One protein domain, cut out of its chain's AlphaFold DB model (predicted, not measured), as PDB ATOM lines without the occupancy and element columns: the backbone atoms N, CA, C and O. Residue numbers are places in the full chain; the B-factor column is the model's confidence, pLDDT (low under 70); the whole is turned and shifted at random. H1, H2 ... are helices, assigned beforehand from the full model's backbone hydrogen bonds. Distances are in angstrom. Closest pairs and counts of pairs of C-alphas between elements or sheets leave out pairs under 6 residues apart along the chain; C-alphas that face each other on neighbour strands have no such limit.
ATOM      1  N   GLU A  17     235.365 224.038 392.268       77.50
ATOM      2  CA  GLU A  17     235.327 222.580 392.362       77.50
ATOM      3  C   GLU A  17     236.389 221.922 391.476       77.50
ATOM      4  O   GLU A  17     237.208 221.152 391.972       77.50
ATOM      5  N   GLU A  18     236.464 222.306 390.202       75.44
ATOM      6  CA  GLU A  18     237.472 221.786 389.272       75.44
ATOM      7  C   GLU A  18     238.894 222.178 389.692       75.44
ATOM      8  O   GLU A  18     239.822 221.373 389.609       75.44
ATOM      9  N   LYS A  19     239.087 223.403 390.196       77.25
ATOM     10  CA  LYS A  19     240.388 223.835 390.732       77.25
ATOM     11  C   LYS A  19     240.804 222.992 391.938       77.25
ATOM     12  O   LYS A  19     241.971 222.619 392.050       77.25
ATOM     13  N   ARG A  20     239.860 222.676 392.829       72.81
ATOM     14  CA  ARG A  20     240.088 221.814 393.997       72.81
ATOM     15  C   ARG A  20     240.482 220.399 393.569       72.81
ATOM     16  O   ARG A  20     241.438 219.856 394.116       72.81
ATOM     17  N   GLU A  21     239.799 219.821 392.584       71.00
ATOM     18  CA  GLU A  21     240.113 218.484 392.057       71.00
ATOM     19  C   GLU A  21     241.504 218.403 391.417       71.00
ATOM     20  O   GLU A  21     242.227 217.429 391.639       71.00
ATOM     21  N   ILE A  22     241.912 219.445 390.688       72.88
ATOM     22  CA  ILE A  22     243.258 219.555 390.111       72.88
ATOM     23  C   ILE A  22     244.323 219.568 391.212       72.88
ATOM     24  O   ILE A  22     245.302 218.827 391.134       72.88
ATOM     25  N   VAL A  23     244.129 220.379 392.257       76.12
ATOM     26  CA  VAL A  23     245.077 220.474 393.378       76.12
ATOM     27  C   VAL A  23     245.171 219.149 394.136       76.12
ATOM     28  O   VAL A  23     246.274 218.698 394.438       76.12
ATOM     29  N   ILE A  24     244.037 218.495 394.410       74.06
ATOM     30  CA  ILE A  24     244.009 217.183 395.075       74.06
ATOM     31  C   ILE A  24     244.743 216.137 394.232       74.06
ATOM     32  O   ILE A  24     245.575 215.405 394.762       74.06
ATOM     33  N   SER A  25     244.482 216.095 392.924       70.56
ATOM     34  CA  SER A  25     245.145 215.167 392.003       70.56
ATOM     35  C   SER A  25     246.662 215.367 391.989       70.56
ATOM     36  O   SER A  25     247.401 214.393 392.116       70.56
ATOM     37  N   ALA A  26     247.126 216.619 391.937       74.31
ATOM     38  CA  ALA A  26     248.551 216.944 391.970       74.31
ATOM     39  C   ALA A  26     249.218 216.530 393.294       74.31
ATOM     40  O   ALA A  26     250.317 215.981 393.292       74.31
ATOM     41  N   ILE A  27     248.549 216.743 394.434       72.94
ATOM     42  CA  ILE A  27     249.048 216.305 395.747       72.94
ATOM     43  C   ILE A  27     249.149 214.777 395.807       72.94
ATOM     44  O   ILE A  27     250.148 214.248 396.286       72.94
ATOM     45  N   LEU A  28     248.138 214.059 395.309       71.25
ATOM     46  CA  LEU A  28     248.142 212.596 395.285       71.25
ATOM     47  C   LEU A  28     249.239 212.037 394.373       71.25
ATOM     48  O   LEU A  28     249.842 211.021 394.710       71.25
ATOM     49  N   GLU A  29     249.522 212.697 393.252       70.62
ATOM     50  CA  GLU A  29     250.619 212.331 392.354       70.62
ATOM     51  C   GLU A  29     251.983 212.550 393.019       70.62
ATOM     52  O   GLU A  29     252.786 211.624 393.038       70.62
ATOM     53  N   ILE A  30     252.195 213.684 393.699       69.00
ATOM     54  CA  ILE A  30     253.407 213.940 394.501       69.00
ATOM     55  C   ILE A  30     253.573 212.894 395.610       69.00
ATOM     56  O   ILE A  30     254.675 212.401 395.836       69.00
ATOM     57  N   ILE A  31     252.491 212.536 396.308       64.25
ATOM     58  CA  ILE A  31     252.524 211.492 397.342       64.25
ATOM     59  C   ILE A  31     252.873 210.139 396.722       64.25
ATOM     60  O   ILE A  31     253.658 209.396 397.300       64.25
ATOM     61  N   LYS A  32     252.314 209.811 395.554       64.94
ATOM     62  CA  LYS A  32     252.549 208.542 394.856       64.94
ATOM     63  C   LYS A  32     253.976 208.436 394.311       64.94
ATOM     64  O   LYS A  32     254.606 207.393 394.473       64.94
ATOM     65  N   GLU A  33     254.481 209.490 393.677       62.38
ATOM     66  CA  GLU A  33     255.867 209.580 393.207       62.38
ATOM     67  C   GLU A  33     256.835 209.562 394.389       62.38
ATOM     68  O   GLU A  33     257.780 208.774 394.400       62.38
ATOM     69  N   GLY A  34     256.539 210.328 395.440       58.91
ATOM     70  CA  GLY A  34     257.296 210.319 396.682       58.91
ATOM     71  C   GLY A  34     257.330 208.932 397.318       58.91
ATOM     72  O   GLY A  34     258.403 208.428 397.606       58.91
ATOM     73  N   ALA A  35     256.193 208.258 397.480       58.31
ATOM     74  CA  ALA A  35     256.126 206.909 398.049       58.31
ATOM     75  C   ALA A  35     256.951 205.871 397.261       58.31
ATOM     76  O   ALA A  35     257.399 204.877 397.834       58.31
ATOM     77  N   SER A  36     257.188 206.100 395.962       56.59
ATOM     78  CA  SER A  36     258.082 205.260 395.155       56.59
ATOM     79  C   SER A  36     259.575 205.495 395.450       56.59
ATOM     80  O   SER A  36     260.385 204.580 395.291       56.59
ATOM     81  N   GLU A  37     259.942 206.672 395.967       57.25
ATOM     82  CA  GLU A  37     261.257 206.959 396.538       57.25
ATOM     83  C   GLU A  37     261.259 206.647 398.044       57.25
ATOM     84  O   GLU A  37     260.701 207.366 398.869       57.25
ATOM     85  N   SER A  38     261.944 205.566 398.425       61.28
ATOM     86  CA  SER A  38     262.053 205.016 399.796       61.28
ATOM     87  C   SER A  38     262.160 206.006 400.982       61.28
ATOM     88  O   SER A  38     261.792 205.647 402.099       61.28
ATOM     89  N   GLY A  39     262.629 207.243 400.775       64.25
ATOM     90  CA  GLY A  39     262.713 208.280 401.807       64.25
ATOM     91  C   GLY A  39     261.383 208.963 402.160       64.25
ATOM     92  O   GLY A  39     261.170 209.294 403.327       64.25
ATOM     93  N   VAL A  40     260.467 209.152 401.204       67.56
ATOM     94  CA  VAL A  40     259.168 209.800 401.487       67.56
ATOM     95  C   VAL A  40     258.200 208.806 402.114       67.56
ATOM     96  O   VAL A  40     257.479 209.186 403.029       67.56
ATOM     97  N   GLN A  41     258.234 207.528 401.717       66.44
ATOM     98  CA  GLN A  41     257.474 206.485 402.413       66.44
ATOM     99  C   GLN A  41     257.880 206.408 403.892       66.44
ATOM    100  O   GLN A  41     257.017 206.433 404.759       66.44
ATOM    101  N   ALA A  42     259.183 206.440 404.196       68.50
ATOM    102  CA  ALA A  42     259.665 206.472 405.578       68.50
ATOM    103  C   ALA A  42     259.198 207.727 406.346       68.50
ATOM    104  O   ALA A  42     258.866 207.647 407.529       68.50
ATOM    105  N   ALA A  43     259.143 208.889 405.683       70.81
ATOM    106  CA  ALA A  43     258.616 210.113 406.280       70.81
ATOM    107  C   ALA A  43     257.099 210.032 406.531       70.81
ATOM    108  O   ALA A  43     256.632 210.445 407.592       70.81
ATOM    109  N   LEU A  44     256.334 209.471 405.590       74.81
ATOM    110  CA  LEU A  44     254.894 209.246 405.726       74.81
ATOM    111  C   LEU A  44     254.585 208.233 406.835       74.81
ATOM    112  O   LEU A  44     253.693 208.484 407.644       74.81
ATOM    113  N   ASP A  45     255.362 207.155 406.941       77.44
ATOM    114  CA  ASP A  45     255.241 206.161 408.011       77.44
ATOM    115  C   ASP A  45     255.526 206.789 409.384       77.44
ATOM    116  O   ASP A  45     254.785 206.569 410.344       77.44
ATOM    117  N   ALA A  46     256.555 207.641 409.484       72.88
ATOM    118  CA  ALA A  46     256.878 208.358 410.717       72.88
ATOM    119  C   ALA A  46     255.772 209.346 411.132       72.88
ATOM    120  O   ALA A  46     255.440 209.447 412.317       72.88
ATOM    121  N   ILE A  47     255.177 210.057 410.166       73.44
ATOM    122  CA  ILE A  47     254.029 210.943 410.409       73.44
ATOM    123  C   ILE A  47     252.824 210.124 410.884       73.44
ATOM    124  O   ILE A  47     252.221 210.467 411.901       73.44
ATOM    125  N   GLY A  48     252.507 209.023 410.196       76.62
ATOM    126  CA  GLY A  48     251.413 208.122 410.559       76.62
ATOM    127  C   GLY A  48     251.565 207.560 411.972       76.62
ATOM    128  O   GLY A  48     250.631 207.643 412.767       76.62
ATOM    129  N   SER A  49     252.762 207.083 412.327       78.69
ATOM    130  CA  SER A  49     253.065 206.576 413.672       78.69
ATOM    131  C   SER A  49     252.797 207.621 414.755       78.69
ATOM    132  O   SER A  49     252.181 207.324 415.776       78.69
ATOM    133  N   ARG A  50     253.210 208.872 414.523       71.50
ATOM    134  CA  ARG A  50     253.058 209.951 415.505       71.50
ATOM    135  C   ARG A  50     251.612 210.413 415.671       71.50
ATOM    136  O   ARG A  50     251.218 210.797 416.773       71.50
ATOM    137  N   ILE A  51     250.817 210.362 414.600       80.00
ATOM    138  CA  ILE A  51     249.370 210.599 414.665       80.00
ATOM    139  C   ILE A  51     248.702 209.523 415.527       80.00
ATOM    140  O   ILE A  51     247.944 209.871 416.429       80.00
ATOM    141  N   THR A  52     249.029 208.246 415.308       81.62
ATOM    142  CA  THR A  52     248.475 207.125 416.086       81.62
ATOM    143  C   THR A  52     248.818 207.232 417.571       81.62
ATOM    144  O   THR A  52     247.924 207.172 418.406       81.62
ATOM    145  N   GLU A  53     250.086 207.483 417.918       77.06
ATOM    146  CA  GLU A  53     250.498 207.673 419.318       77.06
ATOM    147  C   GLU A  53     249.755 208.834 419.991       77.06
ATOM    148  O   GLU A  53     249.342 208.742 421.147       77.06
ATOM    149  N   THR A  54     249.562 209.935 419.263       77.75
ATOM    150  CA  THR A  54     248.835 211.099 419.781       77.75
ATOM    151  C   THR A  54     247.358 210.770 420.007       77.75
ATOM    152  O   THR A  54     246.799 211.156 421.032       77.75
ATOM    153  N   ALA A  55     246.734 210.034 419.084       76.12
ATOM    154  CA  ALA A  55     245.351 209.587 419.214       76.12
ATOM    155  C   ALA A  55     245.166 208.660 420.426       76.12
ATOM    156  O   ALA A  55     244.239 208.871 421.207       76.12
ATOM    157  N   ASP A  56     246.087 207.719 420.649       79.00
ATOM    158  CA  ASP A  56     246.065 206.819 421.808       79.00
ATOM    159  C   ASP A  56     246.187 207.576 423.138       79.00
ATOM    160  O   ASP A  56     245.506 207.250 424.112       79.00
ATOM    161  N   ILE A  57     247.042 208.605 423.202       84.69
ATOM    162  CA  ILE A  57     247.185 209.448 424.398       84.69
ATOM    163  C   ILE A  57     245.883 210.196 424.689       84.69
ATOM    164  O   ILE A  57     245.436 210.219 425.836       84.69
ATOM    165  N   ILE A  58     245.271 210.792 423.662       75.25
ATOM    166  CA  ILE A  58     243.995 211.505 423.799       75.25
ATOM    167  C   ILE A  58     242.900 210.540 424.252       75.25
ATOM    168  O   ILE A  58     242.165 210.850 425.186       75.25
ATOM    169  N   GLN A  59     242.814 209.360 423.640       68.75
ATOM    170  CA  GLN A  59     241.813 208.363 423.995       68.75
ATOM    171  C   GLN A  59     241.972 207.887 425.442       68.75
ATOM    172  O   GLN A  59     240.998 207.875 426.187       68.75
ATOM    173  N   ARG A  60     243.200 207.607 425.893       77.69
ATOM    174  CA  ARG A  60     243.454 207.272 427.302       77.69
ATOM    175  C   ARG A  60     243.101 208.408 428.252       77.69
ATOM    176  O   ARG A  60     242.657 208.135 429.360       77.69
ATOM    177  N   ALA A  61     243.334 209.660 427.868       70.81
ATOM    178  CA  ALA A  61     242.949 210.799 428.693       70.81
ATOM    179  C   ALA A  61     241.420 210.895 428.829       70.81
ATOM    180  O   ALA A  61     240.933 211.133 429.924       70.81
ATOM    181  N   LEU A  62     240.683 210.635 427.745       67.62
ATOM    182  CA  LEU A  62     239.217 210.627 427.731       67.62
ATOM    183  C   LEU A  62     238.598 209.423 428.458       67.62
ATOM    184  O   LEU A  62     237.483 209.528 428.945       67.62
ATOM    185  N   GLU A  63     239.286 208.281 428.505       80.88
ATOM    186  CA  GLU A  63     238.820 207.066 429.195       80.88
ATOM    187  C   GLU A  63     239.121 207.064 430.706       80.88
ATOM    188  O   GLU A  63     238.593 206.219 431.429       80.88
ATOM    189  N   ASN A  64     239.987 207.969 431.182       57.84
ATOM    190  CA  ASN A  64     240.345 208.112 432.600       57.84
ATOM    191  C   ASN A  64     239.641 209.294 433.305       57.84
ATOM    192  O   ASN A  64     239.920 209.518 434.486       57.84
ATOM    193  N   ASP A  65     238.752 210.008 432.607       47.78
ATOM    194  CA  ASP A  65     237.754 210.947 433.159       47.78
ATOM    195  C   ASP A  65     236.377 210.261 433.269       47.78
ATOM    196  O   ASP A  65     235.638 210.556 434.240       47.78
TER     197      ASP A  65
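AT A GLANCE: This is residues 17 to 65 of the 65 residues of an uncharacterized protein of Dickeya fangzhongdai (UniProt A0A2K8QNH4). Two long helices, H1 and then H2, meet near their ends at a tight turn and make an open, flat L. Residues 17 to 29 of H1 and residues 45 to 65 stand free as the two arms. The printed part has 49 residues with two named helices and no named strand, class all helix. It is extended, with a radius of gyration of the C-alphas of 16.1 A and spans of 45 by 32 by 7 A.

IN THESE COORDINATES: Find C-alpha 17 at (235.327, 222.580, 392.362); from there H1, residues 17 to 36, runs 28.7 A to C-alpha 36. After Glu 37, find C-alpha 38 at (262.053, 205.016, 399.796), where H2, residues 38 to 63, begins; it runs 37.5 A to C-alpha 63 at (238.820, 207.066, 429.195).

HOW THE PARTS SIT: Look at Ala 35 and Gln 41, whose C-alphas, the closest of the two helices, are 4.6 A apart. H1, with residues 34 to 35 alone, and H2, with residues 40 to 41 alone, only just touch, with 3 pairs of C-alphas within 8 A, and touch only at the corner by their tight link. Their lines are only just about perpendicular, at 71 degrees. In H1 and H2 every O i to N i+4 pair is within hydrogen-bond range.

THE WHOLE: The C-alphas of Glu 18 and Asn 64, the two farthest apart, are 45.5 A apart. The printed part has no cut and ends at Asp 65, the chain's last residue. Its mean pLDDT is 70.9; look for values under 70 at residues 30 to 42, 59, 62 and 64 to 65.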